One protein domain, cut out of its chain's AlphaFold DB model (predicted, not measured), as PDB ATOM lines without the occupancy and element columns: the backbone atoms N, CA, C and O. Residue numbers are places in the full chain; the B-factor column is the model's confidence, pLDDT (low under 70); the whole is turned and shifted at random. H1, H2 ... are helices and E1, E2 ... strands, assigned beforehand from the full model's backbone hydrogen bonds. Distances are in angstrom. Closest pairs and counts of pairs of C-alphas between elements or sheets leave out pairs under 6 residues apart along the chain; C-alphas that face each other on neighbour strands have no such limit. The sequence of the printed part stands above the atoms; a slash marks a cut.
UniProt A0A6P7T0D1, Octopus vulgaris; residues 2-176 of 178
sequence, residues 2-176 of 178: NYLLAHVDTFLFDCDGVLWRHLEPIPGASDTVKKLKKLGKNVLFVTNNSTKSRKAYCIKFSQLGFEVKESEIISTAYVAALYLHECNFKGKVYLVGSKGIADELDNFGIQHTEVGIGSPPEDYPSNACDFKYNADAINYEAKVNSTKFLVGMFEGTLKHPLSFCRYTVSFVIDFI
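What this domain is: This is residues 2 to 176 of the 178 residues of a protein of Octopus vulgaris (UniProt A0A6P7T0D1). This is an elongated model of two joined parts: a long, strongly twisted antiparallel ribbon of three strands, E4 E5 E6, with helix H4 crossing one face, and a small parallel sheet, E1 E2 E3, with H2 over it. H4 follows directly on E3 and sits between the ribbon and H5, H3 packs at the E3 edge of the small sheet, H1 lies at one far end of the length, and the long loop of residues 108 to 135 reaches the opposite end. The printed part has 175 residues with five named helices and six named strands, in the order H1 E1 H2 E2 H3 E3 H4 H5 E4 E5 E6, and its class is mixed, helices and strands. It is only just compact, close to loose, with a radius of gyration of the C-alphas of 18.3 A and spans of 61 by 33 by 27 A.

Where its parts are: Start with E5, residues 147 to 160: find C-alpha 147 at (-76.355, 22.491, 13.412) and follow the strand for 38.8 A to C-alpha 160 at (-37.809, 26.765, 12.509). Before it comes E4, residues 136 to 144, 24.5 A long, and after it E6, residues 163 to 171, 26.2 A long. Look next at H4, residues 76 to 86, which runs 15.3 A, and at H5, residues 99 to 107, which runs 12.3 A. The small sheet holds E1, residues 10 to 14, E2, residues 42 to 47 and 16.7 A long, and E3, residues 73 to 75. Between them you find H2, residues 29 to 38, 14.3 A long, and H3, residues 54 to 63, 14.1 A long. H1, residues 2 to 7, begins at C-alpha 2, (-91.046, 27.211, 29.716).

How they stand to each other: Begin at the meander E4 E5 E6, each strand the antiparallel neighbour of the one before; E4 and E5 form a hairpin, as do E5 and E6. Look for N 140 and O 151 at 2.9 A between E4 and E5, and for N 154 and O 169 at 2.8 A between E5 and E6. H4 is on one face of this sheet, making two layers, at a height over the sheet of 7.2 A; it lies over E5 and runs across the strands, at 88 degrees to E5 on the local plane. Its closest C-alphas to E6 are those of Thr 76 and Ser 170, 5.5 A apart. H5 touches H4 at a shallow tilt of 25 degrees, the same way, with the closest C-alphas, those of Ala 77 and Ile 101, 4.6 A apart. H3 and H5 only just touch, with 3 pairs of C-alphas within 8 A, the closest being Ala 56 and Gly 100 at 7.7 A. In the other sheet, E2 is the inner strand: N 13 and O 44 are 2.9 A apart between E1 and E2, and N 74 and O 45 are 2.8 A apart between E2 and E3. E1, H2, E2 and E2, H3, E3 are strand-helix-strand units, two parallel neighbour strands with a helix between, each with a right-handed crossover. H2 is on this sheet at a height of 10.0 A, over E2 and only just over E1, with 3 of its C-alphas falling on E1, and runs along the strands, at 8 degrees to E2 on the local plane. H3 only grazes this sheet, with residues 54 to 58. H1 is not on either sheet. In H1, H2, H3, H4 and H5 every O i to N i+4 pair is within hydrogen-bond range.

The domain as a whole: The two C-alphas farthest apart, those of Asn 2 and Asp 123, are 63.2 A apart. The printed part has no cut. The long links are E1 to H2, H4 to H5 and H5 to E4, the last with 28 residues. The mean pLDDT of the printed part is 72.9, and residues 115 to 176 are under 70; E4, E5 and E6 have means of 52, 47 and 43.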
ATOM      1  N   ASN A   2     -90.162  27.559  30.846       71.06
ATOM      2  CA  ASN A   2     -91.046  27.211  29.716       71.06
ATOM      3  C   ASN A   2     -90.713  27.908  28.388       71.06
ATOM      4  O   ASN A   2     -90.869  27.294  27.341       71.06
ATOM      5  N   TYR A   3     -90.208  29.145  28.419       82.56
ATOM      6  CA  TYR A   3     -89.861  29.865  27.191       82.56
ATOM      7  C   TYR A   3     -88.715  29.192  26.418       82.56
ATOM      8  O   TYR A   3     -88.867  28.923  25.231       82.56
ATOM      9  N   LEU A   4     -87.607  28.857  27.094       79.56
ATOM     10  CA  LEU A   4     -86.459  28.188  26.466       79.56
ATOM     11  C   LEU A   4     -86.854  26.830  25.885       79.56
ATOM     12  O   LEU A   4     -86.548  26.534  24.740       79.56
ATOM     13  N   LEU A   5     -87.594  26.025  26.650       84.31
ATOM     14  CA  LEU A   5     -88.047  24.715  26.183       84.31
ATOM     15  C   LEU A   5     -88.992  24.810  24.976       84.31
ATOM     16  O   LEU A   5     -89.006  23.899  24.153       84.31
ATOM     17  N   ALA A   6     -89.761  25.892  24.854       85.56
ATOM     18  CA  ALA A   6     -90.681  26.093  23.740       85.56
ATOM     19  C   ALA A   6     -90.002  26.621  22.462       85.56
ATOM     20  O   ALA A   6     -90.478  26.311  21.379       85.56
ATOM     21  N   HIS A   7     -88.903  27.377  22.574       86.88
ATOM     22  CA  HIS A   7     -88.315  28.111  21.437       86.88
ATOM     23  C   HIS A   7     -86.888  27.687  21.065       86.88
ATOM     24  O   HIS A   7     -86.315  28.237  20.128       86.88
ATOM     25  N   VAL A   8     -86.284  26.760  21.811       85.56
ATOM     26  CA  VAL A   8     -84.934  26.250  21.539       85.56
ATOM     27  C   VAL A   8     -85.021  24.784  21.156       85.56
ATOM     28  O   VAL A   8     -85.529  23.975  21.934       85.56
ATOM     29  N   ASP A   9     -84.504  24.435  19.982       85.50
ATOM     30  CA  ASP A   9     -84.497  23.057  19.475       85.50
ATOM     31  C   ASP A   9     -83.227  22.293  19.851       85.50
ATOM     32  O   ASP A   9     -83.271  21.078  20.054       85.50
ATOM     33  N   THR A  10     -82.113  23.012  20.009       85.69
ATOM     34  CA  THR A  10     -80.791  22.436  20.264       85.69
ATOM     35  C   THR A  10     -80.141  23.073  21.488       85.69
ATOM     36  O   THR A  10     -80.054  24.294  21.595       85.69
ATOM     37  N   PHE A  11     -79.651  22.237  22.402       86.94
ATOM     38  CA  PHE A  11     -78.908  22.636  23.593       86.94
ATOM     39  C   PHE A  11     -77.460  22.176  23.472       86.94
ATOM     40  O   PHE A  11     -77.195  20.996  23.245       86.94
ATOM     41  N   LEU A  12     -76.531  23.108  23.657       86.56
ATOM     42  CA  LEU A  12     -75.110  22.816  23.781       86.56
ATOM     43  C   LEU A  12     -74.739  22.930  25.253       86.56
ATOM     44  O   LEU A  12     -74.998  23.957  25.879       86.56
ATOM     45  N   PHE A  13     -74.118  21.889  25.787       88.81
ATOM     46  CA  PHE A  13     -73.577  21.899  27.135       88.81
ATOM     47  C   PHE A  13     -72.062  21.911  27.082       88.81
ATOM     48  O   PHE A  13     -71.457  21.030  26.472       88.81
ATOM     49  N   ASP A  14     -71.467  22.875  27.777       90.38
ATOM     50  CA  ASP A  14     -70.108  22.707  28.273       90.38
ATOM     51  C   ASP A  14     -70.047  21.497  29.226       90.38
ATOM     52  O   ASP A  14     -71.065  21.020  29.730       90.38
ATOM     53  N   CYS A  15     -68.849  20.969  29.438       91.44
ATOM     54  CA  CYS A  15     -68.600  19.719  30.132       91.44
ATOM     55  C   CYS A  15     -68.033  19.936  31.546       91.44
ATOM     56  O   CYS A  15     -68.731  19.725  32.544       91.44
ATOM     57  N   ASP A  16     -66.760  20.335  31.643       89.88
ATOM     58  CA  ASP A  16     -66.051  20.522  32.912       89.88
ATOM     59  C   ASP A  16     -66.591  21.766  33.646       89.88
ATOM     60  O   ASP A  16     -66.483  22.884  33.168       89.88
ATOM     61  N   GLY A  17     -67.170  21.587  34.836       90.06
ATOM     62  CA  GLY A  17     -67.781  22.665  35.626       90.06
ATOM     63  C   GLY A  17     -69.285  22.855  35.398       90.06
ATOM     64  O   GLY A  17     -69.926  23.519  36.215       90.06
ATOM     65  N   VAL A  18     -69.859  22.214  34.370       93.44
ATOM     66  CA  VAL A  18     -71.298  22.260  34.043       93.44
ATOM     67  C   VAL A  18     -71.984  20.907  34.235       93.44
ATOM     68  O   VAL A  18     -73.026  20.833  34.885       93.44
ATOM     69  N   LEU A  19     -71.387  19.823  33.736       95.75
ATOM     70  CA  LEU A  19     -71.930  18.466  33.871       95.75
ATOM     71  C   LEU A  19     -71.262  17.682  34.997       95.75
ATOM     72  O   LEU A  19     -71.884  16.805  35.596       95.75
ATOM     73  N   TRP A  20     -70.005  18.001  35.298       95.31
ATOM     74  CA  TRP A  20     -69.228  17.369  36.361       95.31
ATOM     75  C   TRP A  20     -68.147  18.295  36.908       95.31
ATOM     76  O   TRP A  20     -67.755  19.274  36.277       95.31
ATOM     77  N   ARG A  21     -67.603  17.934  38.069       92.25
ATOM     78  CA  ARG A  21     -66.358  18.474  38.620       92.25
ATOM     79  C   ARG A  21     -65.389  17.313  38.799       92.25
ATOM     80  O   ARG A  21     -65.628  16.414  39.595       92.25
ATOM     81  N   HIS A  22     -64.309  17.307  38.020       86.31
ATOM     82  CA  HIS A  22     -63.359  16.190  37.950       86.31
ATOM     83  C   HIS A  22     -64.027  14.845  37.594       86.31
ATOM     84  O   HIS A  22     -64.302  14.592  36.413       86.31
ATOM     85  N   LEU A  23     -64.248  13.993  38.603       87.38
ATOM     86  CA  LEU A  23     -64.837  12.655  38.510       87.38
ATOM     87  C   LEU A  23     -66.248  12.582  39.113       87.38
ATOM     88  O   LEU A  23     -66.841  11.511  39.112       87.38
ATOM     89  N   GLU A  24     -66.788  13.693  39.611       93.25
ATOM     90  CA  GLU A  24     -68.104  13.724  40.249       93.25
ATOM     91  C   GLU A  24     -69.127  14.435  39.358       93.25
ATOM     92  O   GLU A  24     -68.869  15.559  38.913       93.25
ATOM     93  N   PRO A  25     -70.292  13.824  39.079       96.19
ATOM     94  CA  PRO A  25     -71.338  14.481  38.311       96.19
ATOM     95  C   PRO A  25     -71.942  15.638  39.112       96.19
ATOM     96  O   PRO A  25     -72.133  15.550  40.326       96.19
ATOM     97  N   ILE A  26     -72.297  16.723  38.425       97.12
ATOM     98  CA  ILE A  26     -73.061  17.808  39.041       97.12
ATOM     99  C   ILE A  26     -74.495  17.308  39.295       97.12
ATOM    100  O   ILE A  26     -75.124  16.774  38.372       97.12
ATOM    101  N   PRO A  27     -75.042  17.463  40.520       97.31
ATOM    102  CA  PRO A  27     -76.377  16.975  40.850       97.31
ATOM    103  C   PRO A  27     -77.454  17.487  39.885       97.31
ATOM    104  O   PRO A  27     -77.547  18.682  39.611       97.31
ATOM    105  N   GLY A  28     -78.271  16.570  39.362       96.06
ATOM    106  CA  GLY A  28     -79.355  16.876  38.422       96.06
ATOM    107  C   GLY A  28     -78.923  17.138  36.972       96.06
ATOM    108  O   GLY A  28     -79.794  17.301  36.113       96.06
ATOM    109  N   ALA A  29     -77.622  17.144  36.653       96.56
ATOM    110  CA  ALA A  29     -77.142  17.384  35.290       96.56
ATOM    111  C   ALA A  29     -77.592  16.278  34.319       96.56
ATOM    112  O   ALA A  29     -78.198  16.574  33.286       96.56
ATOM    113  N   SER A  30     -77.374  15.005  34.672       96.50
ATOM    114  CA  SER A  30     -77.804  13.880  33.827       96.50
ATOM    115  C   SER A  30     -79.326  13.821  33.668       96.50
ATOM    116  O   SER A  30     -79.829  13.687  32.550       96.50
ATOM    117  N   ASP A  31     -80.082  14.044  34.748       96.38
ATOM    118  CA  ASP A  31     -81.548  14.082  34.689       96.38
ATOM    119  C   ASP A  31     -82.061  15.206  33.782       96.38
ATOM    120  O   ASP A  31     -83.012  15.015  33.019       96.38
ATOM    121  N   THR A  32     -81.406  16.369  33.817       94.94
ATOM    122  CA  THR A  32     -81.731  17.506  32.949       94.94
ATOM    123  C   THR A  32     -81.486  17.161  31.484       94.94
ATOM    124  O   THR A  32     -82.385  17.335  30.658       94.94
ATOM    125  N   VAL A  33     -80.316  16.601  31.162       96.19
ATOM    126  CA  VAL A  33     -79.982  16.124  29.810       96.19
ATOM    127  C   VAL A  33     -81.008  15.095  29.333       96.19
ATOM    128  O   VAL A  33     -81.565  15.227  28.242       96.19
ATOM    129  N   LYS A  34     -81.322  14.099  30.167       96.44
ATOM    130  CA  LYS A  34     -82.302  13.052  29.860       96.44
ATOM    131  C   LYS A  34     -83.687  13.636  29.600       96.44
ATOM    132  O   LYS A  34     -84.369  13.210  28.670       96.44
ATOM    133  N   LYS A  35     -84.108  14.626  30.391       95.38
ATOM    134  CA  LYS A  35     -85.384  15.324  30.204       95.38
ATOM    135  C   LYS A  35     -85.420  16.095  28.886       95.38
ATOM    136  O   LYS A  35     -86.420  16.000  28.183       95.38
ATOM    137  N   LEU A  36     -84.353  16.806  28.526       94.25
ATOM    138  CA  LEU A  36     -84.266  17.525  27.251       94.25
ATOM    139  C   LEU A  36     -84.358  16.570  26.058       94.25
ATOM    140  O   LEU A  36     -85.190  16.781  25.178       94.25
ATOM    141  N   LYS A  37     -83.597  15.467  26.079       94.69
ATOM    142  CA  LYS A  37     -83.672  14.432  25.037       94.69
ATOM    143  C   LYS A  37     -85.079  13.828  24.926       94.69
ATOM    144  O   LYS A  37     -85.599  13.682  23.826       94.69
ATOM    145  N   LYS A  38     -85.744  13.546  26.056       95.75
ATOM    146  CA  LYS A  38     -87.143  13.062  26.081       95.75
ATOM    147  C   LYS A  38     -88.149  14.062  25.505       95.75
ATOM    148  O   LYS A  38     -89.176  13.643  24.987       95.75
ATOM    149  N   LEU A  39     -87.865  15.359  25.594       94.25
ATOM    150  CA  LEU A  39     -88.672  16.421  24.988       94.25
ATOM    151  C   LEU A  39     -88.378  16.613  23.489       94.25
ATOM    152  O   LEU A  39     -88.841  17.589  22.905       94.25
ATOM    153  N   GLY A  40     -87.600  15.718  22.869       93.31
ATOM    154  CA  GLY A  40     -87.240  15.793  21.454       93.31
ATOM    155  C   GLY A  40     -86.206  16.871  21.136       93.31
ATOM    156  O   GLY A  40     -86.045  17.226  19.973       93.31
ATOM    157  N   LYS A  41     -85.516  17.416  22.148       90.12
ATOM    158  CA  LYS A  41     -84.460  18.410  21.936       90.12
ATOM    159  C   LYS A  41     -83.172  17.732  21.491       90.12
ATOM    160  O   LYS A  41     -82.790  16.695  22.038       90.12
ATOM    161  N   ASN A  42     -82.473  18.363  20.555       88.06
ATOM    162  CA  ASN A  42     -81.111  17.985  20.212       88.06
ATOM    163  C   ASN A  42     -80.188  18.417  21.355       88.06
ATOM    164  O   ASN A  42     -80.272  19.549  21.830       88.06
ATOM    165  N   VAL A  43     -79.315  17.524  21.810       92.06
ATOM    166  CA  VAL A  43     -78.363  17.819  22.885       92.06
ATOM    167  C   VAL A  43     -76.963  17.468  22.413       92.06
ATOM    168  O   VAL A  43     -76.719  16.334  22.005       92.06
ATOM    169  N   LEU A  44     -76.068  18.448  22.477       89.44
ATOM    170  CA  LEU A  44     -74.668  18.323  22.100       89.44
ATOM    171  C   LEU A  44     -73.773  18.729  23.268       89.44
ATOM    172  O   LEU A  44     -74.109  19.617  24.051       89.44
ATOM    173  N   PHE A  45     -72.627  18.075  23.368       91.38
ATOM    174  CA  PHE A  45     -71.646  18.269  24.422       91.38
ATOM    175  C   PHE A  45     -70.389  18.861  23.822       91.38
ATOM    176  O   PHE A  45     -69.723  18.218  23.014       91.38
ATOM    177  N   VAL A  46     -70.071  20.086  24.212       87.50
ATOM    178  CA  VAL A  46     -68.932  20.833  23.695       87.50
ATOM    179  C   VAL A  46     -67.874  20.910  24.782       87.50
ATOM    180  O   VAL A  46     -68.184  21.161  25.941       87.50
ATOM    181  N   THR A  47     -66.620  20.653  24.429       85.06
ATOM    182  CA  THR A  47     -65.510  20.724  25.381       85.06
ATOM    183  C   THR A  47     -64.245  21.231  24.709       85.06
ATOM    184  O   THR A  47     -63.869  20.773  23.627       85.06
ATOM    185  N   ASN A  48     -63.557  22.158  25.375       82.88
ATOM    186  CA  ASN A  48     -62.240  22.623  24.943       82.88
ATOM    187  C   ASN A  48     -61.092  21.694  25.375       82.88
ATOM    188  O   ASN A  48     -59.946  21.883  24.968       82.88
ATOM    189  N   ASN A  49     -61.396  20.669  26.166       82.62
ATOM    190  CA  ASN A  49     -60.423  19.725  26.677       82.62
ATOM    191  C   ASN A  49     -60.100  18.647  25.623       82.62
ATOM    192  O   ASN A  49     -60.940  17.826  25.255       82.62
ATOM    193  N   SER A  50     -58.849  18.645  25.158       80.62
ATOM    194  CA  SER A  50     -58.323  17.737  24.129       80.62
ATOM    195  C   SER A  50     -57.627  16.495  24.701       80.62
ATOM    196  O   SER A  50     -57.004  15.724  23.970       80.62
ATOM    197  N   THR A  51     -57.722  16.262  26.017       82.19
ATOM    198  CA  THR A  51     -57.023  15.137  26.661       82.19
ATOM    199  C   THR A  51     -57.619  13.773  26.326       82.19
ATOM    200  O   THR A  51     -56.938  12.760  26.480       82.19
ATOM    201  N   LYS A  52     -58.876  13.732  25.865       88.75
ATOM    202  CA  LYS A  52     -59.636  12.510  25.573       88.75
ATOM    203  C   LYS A  52     -60.249  12.573  24.179       88.75
ATOM    204  O   LYS A  52     -60.734  13.623  23.760       88.75
ATOM    205  N   SER A  53     -60.263  11.432  23.501       92.88
ATOM    206  CA  SER A  53     -61.078  11.228  22.304       92.88
ATOM    207  C   SER A  53     -62.559  11.199  22.674       92.88
ATOM    208  O   SER A  53     -62.927  10.977  23.833       92.88
ATOM    209  N   ARG A  54     -63.442  11.384  21.696       94.88
ATOM    210  CA  ARG A  54     -64.894  11.286  21.874       94.88
ATOM    211  C   ARG A  54     -65.301   9.902  22.368       94.88
ATOM    212  O   ARG A  54     -66.143   9.808  23.259       94.88
ATOM    213  N   LYS A  55     -64.636   8.839  21.903       95.44
ATOM    214  CA  LYS A  55     -64.816   7.478  22.431       95.44
ATOM    215  C   LYS A  55     -64.479   7.390  23.924       95.44
ATOM    216  O   LYS A  55     -65.257   6.838  24.701       95.44
ATOM    217  N   ALA A  56     -63.360   7.977  24.352       94.88
ATOM    218  CA  ALA A  56     -62.999   8.039  25.769       94.88
ATOM    219  C   ALA A  56     -63.968   8.921  26.582       94.88
ATOM    220  O   ALA A  56     -64.284   8.600  27.730       94.88
ATOM    221  N   TYR A  57     -64.499   9.996  25.993       95.75
ATOM    222  CA  TYR A  57     -65.558  10.783  26.615       95.75
ATOM    223  C   TYR A  57     -66.859   9.999  26.768       95.75
ATOM    224  O   TYR A  57     -67.457  10.092  27.832       95.75
ATOM    225  N   CYS A  58     -67.275   9.187  25.791       96.25
ATOM    226  CA  CYS A  58     -68.465   8.335  25.926       96.25
ATOM    227  C   CYS A  58     -68.372   7.432  27.164       96.25
ATOM    228  O   CYS A  58     -69.338   7.309  27.915       96.25
ATOM    229  N   ILE A  59     -67.188   6.864  27.427       95.88
ATOM    230  CA  ILE A  59     -66.930   6.066  28.635       95.88
ATOM    231  C   ILE A  59     -67.102   6.927  29.892       95.88
ATOM    232  O   ILE A  59     -67.821   6.529  30.807       95.88
ATOM    233  N   LYS A  60     -66.502   8.125  29.929       95.38
ATOM    234  CA  LYS A  60     -66.647   9.058  31.059       95.38
ATOM    235  C   LYS A  60     -68.112   9.449  31.290       95.38
ATOM    236  O   LYS A  60     -68.583   9.379  32.419       95.38
ATOM    237  N   PHE A  61     -68.839   9.830  30.242       97.12
ATOM    238  CA  PHE A  61     -70.265  10.153  30.315       97.12
ATOM    239  C   PHE A  61     -71.063   8.992  30.912       97.12
ATOM    240  O   PHE A  61     -71.813   9.199  31.863       97.12
ATOM    241  N   SER A  62     -70.835   7.770  30.423       95.88
ATOM    242  CA  SER A  62     -71.505   6.574  30.935       95.88
ATOM    243  C   SER A  62     -71.201   6.324  32.414       95.88
ATOM    244  O   SER A  62     -72.119   6.007  33.166       95.88
ATOM    245  N   GLN A  63     -69.948   6.489  32.850       95.94
ATOM    246  CA  GLN A  63     -69.555   6.343  34.260       95.94
ATOM    247  C   GLN A  63     -70.227   7.380  35.166       95.94
ATOM    248  O   GLN A  63     -70.523   7.092  36.322       95.94
ATOM    249  N   LEU A  64     -70.498   8.571  34.632       96.00
ATOM    250  CA  LEU A  64     -71.168   9.663  35.336       96.00
ATOM    251  C   LEU A  64     -72.700   9.612  35.208       96.00
ATOM    252  O   LEU A  64     -73.387  10.543  35.628       96.00
ATOM    253  N   GLY A  65     -73.242   8.536  34.632       95.44
ATOM    254  CA  GLY A  65     -74.679   8.298  34.526       95.44
ATOM    255  C   GLY A  65     -75.364   9.020  33.367       95.44
ATOM    256  O   GLY A  65     -76.581   9.188  33.412       95.44
ATOM    257  N   PHE A  66     -74.630   9.457  32.342       96.88
ATOM    258  CA  PHE A  66     -75.184  10.075  31.136       96.88
ATOM    259  C   PHE A  66     -75.232   9.076  29.972       96.88
ATOM    260  O   PHE A  66     -74.260   8.381  29.682       96.88
ATOM    261  N   GLU A  67     -76.345   9.065  29.242       93.69
ATOM    262  CA  GLU A  67     -76.503   8.302  28.000       93.69
ATOM    263  C   GLU A  67     -76.132   9.199  26.802       93.69
ATOM    264  O   GLU A  67     -76.942  10.018  26.348       93.69
ATOM    265  N   VAL A  68     -74.891   9.078  26.314       95.19
ATOM    266  CA  VAL A  68     -74.319   9.937  25.259       95.19
ATOM    267  C   VAL A  68     -73.743   9.104  24.118       95.19
ATOM    268  O   VAL A  68     -73.052   8.113  24.348       95.19
ATOM    269  N   LYS A  69     -74.027   9.515  22.880       94.56
ATOM    270  CA  LYS A  69     -73.437   8.958  21.656       94.56
ATOM    271  C   LYS A  69     -72.214   9.769  21.246       94.56
ATOM    272  O   LYS A  69     -72.167  10.976  21.448       94.56
ATOM    273  N   GLU A  70     -71.272   9.131  20.563       94.38
ATOM    274  CA  GLU A  70     -70.055   9.799  20.086       94.38
ATOM    275  C   GLU A  70     -70.348  10.993  19.159       94.38
ATOM    276  O   GLU A  70     -69.693  12.029  19.248       94.38
ATOM    277  N   SER A  71     -71.393  10.888  18.331       90.88
ATOM    278  CA  SER A  71     -71.863  11.957  17.437       90.88
ATOM    279  C   SER A  71     -72.509  13.148  18.152       90.88
ATOM    280  O   SER A  71     -72.839  14.142  17.508       90.88
ATOM    281  N   GLU A  72     -72.735  13.052  19.462       92.69
ATOM    282  CA  GLU A  72     -73.232  14.151  20.291       92.69
ATOM    283  C   GLU A  72     -72.083  14.931  20.949       92.69
ATOM    284  O   GLU A  72     -72.340  15.923  21.621       92.69
ATOM    285  N   ILE A  73     -70.824  14.504  20.776       92.75
ATOM    286  CA  ILE A  73     -69.656  15.093  21.437       92.75
ATOM    287  C   ILE A  73     -68.819  15.872  20.422       92.75
ATOM    288  O   ILE A  73     -68.349  15.326  19.424       92.75
ATOM    289  N   ILE A  74     -68.575  17.140  20.729       88.12
ATOM    290  CA  ILE A  74     -67.724  18.053  19.973       88.12
ATOM    291  C   ILE A  74     -66.562  18.455  20.884       88.12
ATOM    292  O   ILE A  74     -66.682  19.345  21.728       88.12
ATOM    293  N   SER A  75     -65.429  17.770  20.739       86.81
ATOM    294  CA  SER A  75     -64.185  18.125  21.425       86.81
ATOM    295  C   SER A  75     -63.234  18.861  20.486       86.81
ATOM    296  O   SER A  75     -63.253  18.667  19.271       86.81
ATOM    297  N   THR A  76     -62.347  19.670  21.050       82.44
ATOM    298  CA  THR A  76     -61.294  20.358  20.287       82.44
ATOM    299  C   THR A  76     -60.336  19.395  19.589       82.44
ATOM    300  O   THR A  76     -59.912  19.677  18.472       82.44
ATOM    301  N   ALA A  77     -60.060  18.234  20.196       85.50
ATOM    302  CA  ALA A  77     -59.308  17.145  19.571       85.50
ATOM    303  C   ALA A  77     -59.994  16.634  18.292       85.50
ATOM    304  O   ALA A  77     -59.350  16.518  17.250       85.50
ATOM    305  N   TYR A  78     -61.305  16.381  18.362       88.50
ATOM    306  CA  TYR A  78     -62.083  15.921  17.215       88.50
ATOM    307  C   TYR A  78     -62.125  16.967  16.103       88.50
ATOM    308  O   TYR A  78     -61.874  16.635  14.947       88.50
ATOM    309  N   VAL A  79     -62.406  18.230  16.443       82.81
ATOM    310  CA  VAL A  79     -62.499  19.281  15.424       82.81
ATOM    311  C   VAL A  79     -61.159  19.495  14.721       82.81
ATOM    312  O   VAL A  79     -61.145  19.641  13.503       82.81
ATOM    313  N   ALA A  80     -60.038  19.459  15.444       80.38
ATOM    314  CA  ALA A  80     -58.721  19.588  14.825       80.38
ATOM    315  C   ALA A  80     -58.455  18.475  13.796       80.38
ATOM    316  O   ALA A  80     -57.991  18.750  12.689       80.38
ATOM    317  N   ALA A  81     -58.787  17.225  14.133       85.25
ATOM    318  CA  ALA A  81     -58.623  16.102  13.218       85.25
ATOM    319  C   ALA A  81     -59.589  16.176  12.019       85.25
ATOM    320  O   ALA A  81     -59.168  15.967  10.881       85.25
ATOM    321  N   LEU A  82     -60.853  16.551  12.255       82.31
ATOM    322  CA  LEU A  82     -61.853  16.757  11.204       82.31
ATOM    323  C   LEU A  82     -61.426  17.858  10.222       82.31
ATOM    324  O   LEU A  82     -61.507  17.660   9.015       82.31
ATOM    325  N   TYR A  83     -60.923  18.984  10.727       80.12
ATOM    326  CA  TYR A  83     -60.437  20.086   9.897       80.12
ATOM    327  C   TYR A  83     -59.316  19.634   8.957       80.12
ATOM    328  O   TYR A  83     -59.388  19.837   7.747       80.12
ATOM    329  N   LEU A  84     -58.293  18.962   9.494       78.62
ATOM    330  CA  LEU A  84     -57.185  18.447   8.687       78.62
ATOM    331  C   LEU A  84     -57.664  17.439   7.635       78.62
ATOM    332  O   LEU A  84     -57.159  17.434   6.508       78.62
ATOM    333  N   HIS A  85     -58.646  16.609   7.990       82.56
ATOM    334  CA  HIS A  85     -59.267  15.672   7.066       82.56
ATOM    335  C   HIS A  85     -59.984  16.392   5.915       82.56
ATOM    336  O   HIS A  85     -59.740  16.072   4.752       82.56
ATOM    337  N   GLU A  86     -60.815  17.396   6.211       79.44
ATOM    338  CA  GLU A  86     -61.568  18.147   5.198       79.44
ATOM    339  C   GLU A  86     -60.688  19.042   4.323       79.44
ATOM    340  O   GLU A  86     -60.939  19.179   3.126       79.44
ATOM    341  N   CYS A  87     -59.594  19.575   4.869       76.75
ATOM    342  CA  CYS A  87     -58.561  20.249   4.082       76.75
ATOM    343  C   CYS A  87     -57.713  19.281   3.240       76.75
ATOM    344  O   CYS A  87     -56.781  19.715   2.560       76.75
ATOM    345  N   ASN A  88     -58.008  17.975   3.277       80.94
ATOM    346  CA  ASN A  88     -57.292  16.929   2.555       80.94
ATOM    347  C   ASN A  88     -55.778  16.948   2.849       80.94
ATOM    348  O   ASN A  88     -54.956  16.751   1.949       80.94
ATOM    349  N   PHE A  89     -55.403  17.196   4.108       79.94
ATOM    350  CA  PHE A  89     -54.011  17.248   4.549       79.94
ATOM    351  C   PHE A  89     -53.284  15.921   4.264       79.94
ATOM    352  O   PHE A  89     -53.826  14.838   4.479       79.94
ATOM    353  N   LYS A  90     -52.042  16.005   3.764       81.19
ATOM    354  CA  LYS A  90     -51.217  14.839   3.374       81.19
ATOM    355  C   LYS A  90     -49.899  14.712   4.136       81.19
ATOM    356  O   LYS A  90     -49.120  13.807   3.850       81.19
ATOM    357  N   GLY A  91     -49.619  15.630   5.058       76.25
ATOM    358  CA  GLY A  91     -48.384  15.614   5.837       76.25
ATOM    359  C   GLY A  91     -48.466  14.720   7.073       76.25
ATOM    360  O   GLY A  91     -49.471  14.061   7.334       76.25
ATOM    361  N   LYS A  92     -47.396  14.762   7.871       76.81
ATOM    362  CA  LYS A  92     -47.349  14.189   9.218       76.81
ATOM    363  C   LYS A  92     -47.476  15.310  10.250       76.81
ATOM    364  O   LYS A  92     -46.745  16.295  10.173       76.81
ATOM    365  N   VAL A  93     -48.388  15.164  11.206       75.81
ATOM    366  CA  VAL A  93     -48.620  16.134  12.284       75.81
ATOM    367  C   VAL A  93     -47.570  15.960  13.381       75.81
ATOM    368  O   VAL A  93     -47.391  14.865  13.914       75.81
ATOM    369  N   TYR A  94     -46.888  17.042  13.752       73.38
ATOM    370  CA  TYR A  94     -46.111  17.078  14.989       73.38
ATOM    371  C   TYR A  94     -47.063  17.320  16.161       73.38
ATOM    372  O   TYR A  94     -47.714  18.363  16.239       73.38
ATOM    373  N   LEU A  95     -47.198  16.325  17.036       70.38
ATOM    374  CA  LEU A  95     -48.262  16.287  18.027       70.38
ATOM    375  C   LEU A  95     -47.787  16.752  19.404       70.38
ATOM    376  O   LEU A  95     -47.131  16.013  20.131       70.38
ATOM    377  N   VAL A  96     -48.223  17.948  19.799       74.81
ATOM    378  CA  VAL A  96     -48.087  18.446  21.174       74.81
ATOM    379  C   VAL A  96     -49.434  18.312  21.869       74.81
ATOM    380  O   VAL A  96     -50.407  18.958  21.483       74.81
ATOM    381  N   GLY A  97     -49.513  17.471  22.897       73.56
ATOM    382  CA  GLY A  97     -50.763  17.285  23.622       73.56
ATOM    383  C   GLY A  97     -50.830  15.981  24.397       73.56
ATOM    384  O   GLY A  97     -49.886  15.580  25.070       73.56
ATOM    385  N   SER A  98     -51.993  15.342  24.341       79.88
ATOM    386  CA  SER A  98     -52.320  14.119  25.075       79.88
ATOM    387  C   SER A  98     -52.891  13.061  24.134       79.88
ATOM    388  O   SER A  98     -53.207  13.344  22.981       79.88
ATOM    389  N   LYS A  99     -53.079  11.841  24.645       86.69
ATOM    390  CA  LYS A  99     -53.593  10.709  23.863       86.69
ATOM    391  C   LYS A  99     -54.910  11.000  23.131       86.69
ATOM    392  O   LYS A  99     -55.100  10.505  22.031       86.69
ATOM    393  N   GLY A 100     -55.781  11.837  23.694       88.38
ATOM    394  CA  GLY A 100     -57.067  12.159  23.078       88.38
ATOM    395  C   GLY A 100     -56.989  12.719  21.659       88.38
ATOM    396  O   GLY A 100     -57.777  12.304  20.819       88.38
ATOM    397  N   ILE A 101     -56.042  13.617  21.377       84.69
ATOM    398  CA  ILE A 101     -55.867  14.172  20.028       84.69
ATOM    399  C   ILE A 101     -55.169  13.189  19.079       84.69
ATOM    400  O   ILE A 101     -55.544  13.143  17.914       84.69
ATOM    401  N   ALA A 102     -54.238  12.362  19.570       88.06
ATOM    402  CA  ALA A 102     -53.662  11.270  18.774       88.06
ATOM    403  C   ALA A 102     -54.757  10.318  18.281       88.06
ATOM    404  O   ALA A 102     -54.899  10.102  17.086       88.06
ATOM    405  N   ASP A 103     -55.602   9.848  19.202       93.94
ATOM    406  CA  ASP A 103     -56.687   8.920  18.885       93.94
ATOM    407  C   ASP A 103     -57.665   9.504  17.841       93.94
ATOM    408  O   ASP A 103     -58.152   8.780  16.977       93.94
ATOM    409  N   GLU A 104     -57.973  10.808  17.901       92.50
ATOM    410  CA  GLU A 104     -58.822  11.450  16.885       92.50
ATOM    411  C   GLU A 104     -58.115  11.572  15.529       92.50
ATOM    412  O   GLU A 104     -58.750  11.341  14.504       92.50
ATOM    413  N   LEU A 105     -56.814  11.882  15.492       88.75
ATOM    414  CA  LEU A 105     -56.038  11.904  14.245       88.75
ATOM    415  C   LEU A 105     -55.966  10.512  13.601       88.75
ATOM    416  O   LEU A 105     -56.204  10.385  12.398       88.75
ATOM    417  N   ASP A 106     -55.730   9.474  14.407       94.81
ATOM    418  CA  ASP A 106     -55.743   8.073  13.979       94.81
ATOM    419  C   ASP A 106     -57.096   7.682  13.366       94.81
ATOM    420  O   ASP A 106     -57.140   7.049  12.308       94.81
ATOM    421  N   ASN A 107     -58.212   8.116  13.967       95.06
ATOM    422  CA  ASN A 107     -59.562   7.851  13.449       95.06
ATOM    423  C   ASN A 107     -59.802   8.440  12.047       95.06
ATOM    424  O   ASN A 107     -60.629   7.917  11.299       95.06
ATOM    425  N   PHE A 108     -59.089   9.507  11.681       91.44
ATOM    426  CA  PHE A 108     -59.130  10.112  10.347       91.44
ATOM    427  C   PHE A 108     -57.995   9.640   9.425       91.44
ATOM    428  O   PHE A 108     -57.888  10.116   8.292       91.44
ATOM    429  N   GLY A 109     -57.152   8.706   9.880       94.38
ATOM    430  CA  GLY A 109     -56.004   8.200   9.126       94.38
ATOM    431  C   GLY A 109     -54.890   9.235   8.936       94.38
ATOM    432  O   GLY A 109     -54.128   9.148   7.973       94.38
ATOM    433  N   ILE A 110     -54.805  10.232   9.819       85.50
ATOM    434  CA  ILE A 110     -53.809  11.301   9.742       85.50
ATOM    435  C   ILE A 110     -52.567  10.874  10.516       85.50
ATOM    436  O   ILE A 110     -52.603  10.674  11.725       85.50
ATOM    437  N   GLN A 111     -51.437  10.779   9.818       84.19
ATOM    438  CA  GLN A 111     -50.174  10.413  10.446       84.19
ATOM    439  C   GLN A 111     -49.706  11.498  11.417       84.19
ATOM    440  O   GLN A 111     -49.712  12.685  11.084       84.19
ATOM    441  N   HIS A 112     -49.203  11.091  12.580       81.94
ATOM    442  CA  HIS A 112     -48.645  12.005  13.570       81.94
ATOM    443  C   HIS A 112     -47.401  11.434  14.271       81.94
ATOM    444  O   HIS A 112     -47.046  10.266  14.106       81.94
ATOM    445  N   THR A 113     -46.663  12.279  14.991       76.81
ATOM    446  CA  THR A 113     -45.589  11.852  15.907       76.81
ATOM    447  C   THR A 113     -46.165  11.272  17.198       76.81
ATOM    448  O   THR A 113     -47.360  11.392  17.454       76.81
ATOM    449  N   GLU A 114     -45.334  10.666  18.044       76.62
ATOM    450  CA  GLU A 114     -45.778  10.262  19.381       76.62
ATOM    451  C   GLU A 114     -46.284  11.457  20.206       76.62
ATOM    452  O   GLU A 114     -45.911  12.607  19.967       76.62
ATOM    453  N   VAL A 115     -47.157  11.164  21.173       69.25
ATOM    454  CA  VAL A 115     -47.714  12.152  22.100       69.25
ATOM    455  C   VAL A 115     -46.635  12.584  23.086       69.25
ATOM    456  O   VAL A 115     -46.155  11.769  23.870       69.25
ATOM    457  N   GLY A 116     -46.334  13.879  23.142       57.47
ATOM    458  CA  GLY A 116     -45.559  14.441  24.241       57.47
ATOM    459  C   GLY A 116     -44.959  15.803  23.931       57.47
ATOM    460  O   GLY A 116     -45.014  16.289  22.804       57.47
ATOM    461  N   ILE A 117     -44.322  16.394  24.942       49.19
ATOM    462  CA  ILE A 117     -43.263  17.390  24.740       49.19
ATOM    463  C   ILE A 117     -42.010  16.583  24.395       49.19
ATOM    464  O   ILE A 117     -41.074  16.497  25.185       49.19
ATOM    465  N   GLY A 118     -42.036  15.846  23.286       41.06
ATOM    466  CA  GLY A 118     -40.819  15.193  22.835       41.06
ATOM    467  C   GLY A 118     -39.786  16.290  22.637       41.06
ATOM    468  O   GLY A 118     -40.079  17.265  21.934       41.06
ATOM    469  N   SER A 119     -38.600  16.137  23.242       39.88
ATOM    470  CA  SER A 119     -37.422  16.788  22.684       39.88
ATOM    471  C   SER A 119     -37.497  16.508  21.191       39.88
ATOM    472  O   SER A 119     -37.708  15.351  20.801       39.88
ATOM    473  N   PRO A 120     -37.458  17.542  20.351       42.78
ATOM    474  CA  PRO A 120     -37.434  17.284  18.933       42.78
ATOM    475  C   PRO A 120     -36.214  16.375  18.627       42.78
ATOM    476  O   PRO A 120     -35.331  16.277  19.483       42.78
ATOM    477  N   PRO A 121     -36.205  15.623  17.509       48.31
ATOM    478  CA  PRO A 121     -35.208  14.571  17.222       48.31
ATOM    479  C   PRO A 121     -33.769  14.966  17.611       48.31
ATOM    480  O   PRO A 121     -33.467  16.145  17.556       48.31
ATOM    481  N   GLU A 122     -32.861  14.050  17.976       43.50
ATOM    482  CA  GLU A 122     -31.500  14.416  18.467       43.50
ATOM    483  C   GLU A 122     -30.722  15.386  17.546       43.50
ATOM    484  O   GLU A 122     -29.898  16.169  18.019       43.50
ATOM    485  N   ASP A 123     -31.062  15.419  16.257       48.91
ATOM    486  CA  ASP A 123     -30.539  16.350  15.250       48.91
ATOM    487  C   ASP A 123     -31.212  17.745  15.257       48.91
ATOM    488  O   ASP A 123     -31.025  18.547  14.337       48.91
ATOM    489  N   TYR A 124     -32.044  18.044  16.252       39.88
ATOM    490  CA  TYR A 124     -32.882  19.235  16.304       39.88
ATOM    491  C   TYR A 124     -32.278  20.264  17.272       39.88
ATOM    492  O   TYR A 124     -32.145  19.998  18.469       39.88
ATOM    493  N   PRO A 125     -31.875  21.445  16.775       42.81
ATOM    494  CA  PRO A 125     -31.052  22.377  17.535       42.81
ATOM    495  C   PRO A 125     -31.723  22.823  18.846       42.81
ATOM    496  O   PRO A 125     -32.858  23.299  18.861       42.81
ATOM    497  N   SER A 126     -30.990  22.703  19.959       36.84
ATOM    498  CA  SER A 126     -31.432  22.977  21.341       36.84
ATOM    499  C   SER A 126     -31.798  24.444  21.630       36.84
ATOM    500  O   SER A 126     -32.269  24.777  22.714       36.84
ATOM    501  N   ASN A 127     -31.619  25.321  20.646       42.34
ATOM    502  CA  ASN A 127     -31.878  26.757  20.658       42.34
ATOM    503  C   ASN A 127     -33.063  27.181  19.757       42.34
ATOM    504  O   ASN A 127     -33.197  28.364  19.455       42.34
ATOM    505  N   ALA A 128     -33.917  26.252  19.304       41.47
ATOM    506  CA  ALA A 128     -34.799  26.485  18.151       41.47
ATOM    507  C   ALA A 128     -36.287  26.806  18.421       41.47
ATOM    508  O   ALA A 128     -37.054  26.910  17.462       41.47
ATOM    509  N   CYS A 129     -36.724  26.990  19.670       34.97
ATOM    510  CA  CYS A 129     -38.130  27.296  19.974       34.97
ATOM    511  C   CYS A 129     -38.313  28.719  20.521       34.97
ATOM    512  O   CYS A 129     -38.604  28.909  21.699       34.97
ATOM    513  N   ASP A 130     -38.208  29.720  19.646       36.00
ATOM    514  CA  ASP A 130     -38.820  31.027  19.903       36.00
ATOM    515  C   ASP A 130     -40.337  30.894  19.700       36.00
ATOM    516  O   ASP A 130     -40.844  30.915  18.572       36.00
ATOM    517  N   PHE A 131     -41.087  30.743  20.795       32.66
ATOM    518  CA  PHE A 131     -42.545  30.851  20.767       32.66
ATOM    519  C   PHE A 131     -42.937  32.285  20.396       32.66
ATOM    520  O   PHE A 131     -43.000  33.171  21.246       32.66
ATOM    521  N   LYS A 132     -43.236  32.526  19.118       32.91
ATOM    522  CA  LYS A 132     -43.962  33.727  18.701       32.91
ATOM    523  C   LYS A 132     -45.442  33.388  18.608       32.91
ATOM    524  O   LYS A 132     -45.868  32.697  17.687       32.91
ATOM    525  N   TYR A 133     -46.217  33.886  19.570       33.47
ATOM    526  CA  TYR A 133     -47.671  33.940  19.454       33.47
ATOM    527  C   TYR A 133     -48.016  34.712  18.175       33.47
ATOM    528  O   TYR A 133     -47.669  35.888  18.051       33.47
ATOM    529  N   ASN A 134     -48.642  34.036  17.214       37.41
ATOM    530  CA  ASN A 134     -49.265  34.676  16.064       37.41
ATOM    531  C   ASN A 134     -50.777  34.493  16.212       37.41
ATOM    532  O   ASN A 134     -51.234  33.382  16.464       37.41
ATOM    533  N   ALA A 135     -51.527  35.589  16.138       39.75
ATOM    534  CA  ALA A 135     -52.939  35.656  16.513       39.75
ATOM    535  C   ALA A 135     -53.885  35.429  15.322       39.75
ATOM    536  O   ALA A 135     -55.002  35.948  15.315       39.75
ATOM    537  N   ASP A 136     -53.449  34.681  14.309       42.31
ATOM    538  CA  ASP A 136     -54.287  34.395  13.150       42.31
ATOM    539  C   ASP A 136     -55.313  33.319  13.546       42.31
ATOM    540  O   ASP A 136     -55.012  32.126  13.654       42.31
ATOM    541  N   ALA A 137     -56.537  33.758  13.843       43.69
ATOM    542  CA  ALA A 137     -57.662  32.872  14.098       43.69
ATOM    543  C   ALA A 137     -58.163  32.298  12.766       43.69
ATOM    544  O   ALA A 137     -58.652  33.034  11.907       43.69
ATOM    545  N   ILE A 138     -58.071  30.979  12.604       49.84
ATOM    546  CA  ILE A 138     -58.793  30.270  11.555       49.84
ATOM    547  C   ILE A 138     -60.157  29.902  12.112       49.84
ATOM    548  O   ILE A 138     -60.273  29.163  13.088       49.84
ATOM    549  N   ASN A 139     -61.193  30.420  11.468       52.50
ATOM    550  CA  ASN A 139     -62.557  30.011  11.741       52.50
ATOM    551  C   ASN A 139     -62.931  28.896  10.766       52.50
ATOM    552  O   ASN A 139     -62.816  29.063   9.552       52.50
ATOM    553  N   TYR A 140     -63.373  27.765  11.302       52.62
ATOM    554  CA  TYR A 140     -63.839  26.623  10.528       52.62
ATOM    555  C   TYR A 140     -65.324  26.389  10.808       52.62
ATOM    556  O   TYR A 140     -65.731  26.266  11.965       52.62
ATOM    557  N   GLU A 141     -66.137  26.360   9.751       56.44
ATOM    558  CA  GLU A 141     -67.561  26.047   9.857       56.44
ATOM    559  C   GLU A 141     -67.747  24.527   9.822       56.44
ATOM    560  O   GLU A 141     -67.579  23.891   8.785       56.44
ATOM    561  N   ALA A 142     -68.108  23.946  10.963       56.09
ATOM    562  CA  ALA A 142     -68.435  22.532  11.075       56.09
ATOM    563  C   ALA A 142     -69.955  22.347  11.083       56.09
ATOM    564  O   ALA A 142     -70.673  23.117  11.724       56.09
ATOM    565  N   LYS A 143     -70.465  21.280  10.458       56.97
ATOM    566  CA  LYS A 143     -71.881  20.901  10.567       56.97
ATOM    567  C   LYS A 143     -72.034  19.585  11.326       56.97
ATOM    568  O   LYS A 143     -71.667  18.530  10.821       56.97
ATOM    569  N   VAL A 144     -72.632  19.634  12.518       57.38
ATOM    570  CA  VAL A 144     -72.931  18.448  13.345       57.38
ATOM    571  C   VAL A 144     -74.439  18.366  13.573       57.38
ATOM    572  O   VAL A 144     -75.044  19.309  14.075       57.38
ATOM    573  N   ASN A 145     -75.066  17.247  13.190       55.62
ATOM    574  CA  ASN A 145     -76.517  17.012  13.320       55.62
ATOM    575  C   ASN A 145     -77.370  18.197  12.824       55.62
ATOM    576  O   ASN A 145     -78.231  18.710  13.537       55.62
ATOM    577  N   SER A 146     -77.084  18.668  11.609       55.78
ATOM    578  CA  SER A 146     -77.736  19.827  10.975       55.78
ATOM    579  C   SER A 146     -77.502  21.187  11.644       55.78
ATOM    580  O   SER A 146     -77.961  22.190  11.106       55.78
ATOM    581  N   THR A 147     -76.745  21.246  12.740       48.56
ATOM    582  CA  THR A 147     -76.355  22.491  13.412       48.56
ATOM    583  C   THR A 147     -75.001  22.955  12.877       48.56
ATOM    584  O   THR A 147     -74.069  22.153  12.789       48.56
ATOM    585  N   LYS A 148     -74.903  24.230  12.482       54.62
ATOM    586  CA  LYS A 148     -73.646  24.872  12.076       54.62
ATOM    587  C   LYS A 148     -72.914  25.402  13.308       54.62
ATOM    588  O   LYS A 148     -73.534  26.016  14.175       54.62
ATOM    589  N   PHE A 149     -71.608  25.184  13.361       50.03
ATOM    590  CA  PHE A 149     -70.717  25.663  14.413       50.03
ATOM    591  C   PHE A 149     -69.599  26.459  13.774       50.03
ATOM    592  O   PHE A 149     -68.939  25.944  12.874       50.03
ATOM    593  N   LEU A 150     -69.337  27.660  14.284       47.69
ATOM    594  CA  LEU A 150     -68.049  28.293  14.060       47.69
ATOM    595  C   LEU A 150     -67.074  27.756  15.107       47.69
ATOM    596  O   LEU A 150     -67.273  27.920  16.315       47.69
ATOM    597  N   VAL A 151     -66.034  27.071  14.649       54.03
ATOM    598  CA  VAL A 151     -64.952  26.616  15.515       54.03
ATOM    599  C   VAL A 151     -63.747  27.512  15.297       54.03
ATOM    600  O   VAL A 151     -63.209  27.583  14.193       54.03
ATOM    601  N   GLY A 152     -63.336  28.194  16.364       49.91
ATOM    602  CA  GLY A 152     -62.125  28.994  16.391       49.91
ATOM    603  C   GLY A 152     -60.921  28.096  16.640       49.91
ATOM    604  O   GLY A 152     -60.794  27.450  17.681       49.91
ATOM    605  N   MET A 153     -60.020  28.050  15.675       51.66
ATOM    606  CA  MET A 153     -58.714  27.421  15.784       51.66
ATOM    607  C   MET A 153     -57.669  28.534  15.752       51.66
ATOM    608  O   MET A 153     -57.491  29.191  14.732       51.66
ATOM    609  N   PHE A 154     -56.960  28.769  16.857       48.44
ATOM    610  CA  PHE A 154     -55.744  29.576  16.785       48.44
ATOM    611  C   PHE A 154     -54.659  28.741  16.132       48.44
ATOM    612  O   PHE A 154     -54.202  27.758  16.720       48.44
ATOM    613  N   GLU A 155     -54.236  29.150  14.941       43.84
ATOM    614  CA  GLU A 155     -52.995  28.667  14.363       43.84
ATOM    615  C   GLU A 155     -51.832  29.498  14.901       43.84
ATOM    616  O   GLU A 155     -51.651  30.667  14.570       43.84
ATOM    617  N   GLY A 156     -50.999  28.872  15.723       44.25
ATOM    618  CA  GLY A 156     -49.685  29.399  16.045       44.25
ATOM    619  C   GLY A 156     -48.653  28.877  15.055       44.25
ATOM    620  O   GLY A 156     -48.725  27.739  14.588       44.25
ATOM    621  N   THR A 157     -47.671  29.708  14.716       40.31
ATOM    622  CA  THR A 157     -46.569  29.301  13.839       40.31
ATOM    623  C   THR A 157     -45.286  29.151  14.645       40.31
ATOM    624  O   THR A 157     -44.742  30.134  15.142       40.31
ATOM    625  N   LEU A 158     -44.756  27.934  14.718       40.88
ATOM    626  CA  LEU A 158     -43.369  27.680  15.094       40.88
ATOM    627  C   LEU A 158     -42.512  27.854  13.834       40.88
ATOM    628  O   LEU A 158     -42.544  27.028  12.916       40.88
ATOM    629  N   LYS A 159     -41.770  28.965  13.765       38.62
ATOM    630  CA  LYS A 159     -40.765  29.188  12.718       38.62
ATOM    631  C   LYS A 159     -39.465  28.495  13.120       38.62
ATOM    632  O   LYS A 159     -38.798  28.952  14.040       38.62
ATOM    633  N   HIS A 160     -39.103  27.434  12.402       39.72
ATOM    634  CA  HIS A 160     -37.809  26.765  12.509       39.72
ATOM    635  C   HIS A 160     -36.954  27.091  11.260       39.72
ATOM    636  O   HIS A 160     -37.510  27.248  10.171       39.72
ATOM    637  N   PRO A 161     -35.612  27.199  11.352       37.69
ATOM    638  CA  PRO A 161     -34.752  27.512  10.198       37.69
ATOM    639  C   PRO A 161     -34.810  26.481   9.058       37.69
ATOM    640  O   PRO A 161     -34.456  26.798   7.928       37.69
ATOM    641  N   LEU A 162     -35.256  25.255   9.353       34.28
ATOM    642  CA  LEU A 162     -35.321  24.129   8.410       34.28
ATOM    643  C   LEU A 162     -36.740  23.554   8.222       34.28
ATOM    644  O   LEU A 162     -36.913  22.610   7.457       34.28
ATOM    645  N   SER A 163     -37.758  24.076   8.918       37.78
ATOM    646  CA  SER A 163     -39.139  23.578   8.810       37.78
ATOM    647  C   SER A 163     -40.175  24.580   9.330       37.78
ATOM    648  O   SER A 163     -39.886  25.514  10.074       37.78
ATOM    649  N   PHE A 164     -41.421  24.396   8.909       39.38
ATOM    650  CA  PHE A 164     -42.547  25.237   9.290       39.38
ATOM    651  C   PHE A 164     -43.556  24.367  10.036       39.38
ATOM    652  O   PHE A 164     -44.126  23.453   9.442       39.38
ATOM    653  N   CYS A 165     -43.750  24.608  11.336       37.62
ATOM    654  CA  CYS A 165     -44.676  23.823  12.149       37.62
ATOM    655  C   CYS A 165     -45.843  24.708  12.599       37.62
ATOM    656  O   CYS A 165     -45.660  25.660  13.355       37.62
ATOM    657  N   ARG A 166     -47.055  24.413  12.117       44.59
ATOM    658  CA  ARG A 166     -48.291  25.034  12.612       44.59
ATOM    659  C   ARG A 166     -48.824  24.203  13.771       44.59
ATOM    660  O   ARG A 166     -48.936  22.988  13.638       44.59
ATOM    661  N   TYR A 167     -49.123  24.841  14.896       45.09
ATOM    662  CA  TYR A 167     -49.830  24.208  16.009       45.09
ATOM    663  C   TYR A 167     -51.200  24.852  16.173       45.09
ATOM    664  O   TYR A 167     -51.366  26.039  15.895       45.09
ATOM    665  N   THR A 168     -52.175  24.075  16.639       43.72
ATOM    666  CA  THR A 168     -53.550  24.549  16.781       43.72
ATOM    667  C   THR A 168     -54.002  24.519  18.235       43.72
ATOM    668  O   THR A 168     -53.993  23.466  18.869       43.72
ATOM    669  N   VAL A 169     -54.445  25.666  18.753       43.81
ATOM    670  CA  VAL A 169     -55.209  25.757  20.004       43.81
ATOM    671  C   VAL A 169     -56.654  26.080  19.651       43.81
ATOM    672  O   VAL A 169     -56.945  27.172  19.174       43.81
ATOM    673  N   SER A 170     -57.566  25.136  19.861       47.97
ATOM    674  CA  SER A 170     -58.969  25.313  19.478       47.97
ATOM    675  C   SER A 170     -59.826  25.767  20.667       47.97
ATOM    676  O   SER A 170     -59.703  25.232  21.769       47.97
ATOM    677  N   PHE A 171     -60.756  26.691  20.440       47.34
ATOM    678  CA  PHE A 171     -61.968  26.870  21.248       47.34
ATOM    679  C   PHE A 171     -63.176  26.897  20.319       47.34
ATOM    680  O   PHE A 171     -63.173  27.493  19.248       47.34
ATOM    681  N   VAL A 172     -64.237  26.225  20.736       41.31
ATOM    682  CA  VAL A 172     -65.475  26.121  19.965       41.31
ATOM    683  C   VAL A 172     -66.438  27.185  20.478       41.31
ATOM    684  O   VAL A 172     -67.111  26.910  21.464       41.31
ATOM    685  N   ILE A 173     -66.503  28.376  19.870       40.09
ATOM    686  CA  ILE A 173     -67.619  29.323  20.075       40.09
ATOM    687  C   ILE A 173     -67.797  30.212  18.828       40.09
ATOM    688  O   ILE A 173     -66.982  31.104  18.621       40.09
ATOM    689  N   ASP A 174     -68.862  30.005  18.043       36.94
ATOM    690  CA  ASP A 174     -69.915  31.001  17.756       36.94
ATOM    691  C   ASP A 174     -71.098  30.343  17.007       36.94
ATOM    692  O   ASP A 174     -70.920  29.372  16.259       36.94
ATOM    693  N   PHE A 175     -72.314  30.851  17.218       43.94
ATOM    694  CA  PHE A 175     -73.542  30.371  16.579       43.94
ATOM    695  C   PHE A 175     -73.918  31.286  15.418       43.94
ATOM    696  O   PHE A 175     -74.349  32.419  15.631       43.94
ATOM    697  N   ILE A 176     -73.862  30.773  14.191       33.84
ATOM    698  CA  ILE A 176     -74.456  31.472  13.052       33.84
ATOM    699  C   ILE A 176     -75.927  31.056  12.994       33.84
ATOM    700  O   ILE A 176     -76.251  29.940  12.586       33.84
TER     701      ILE A 176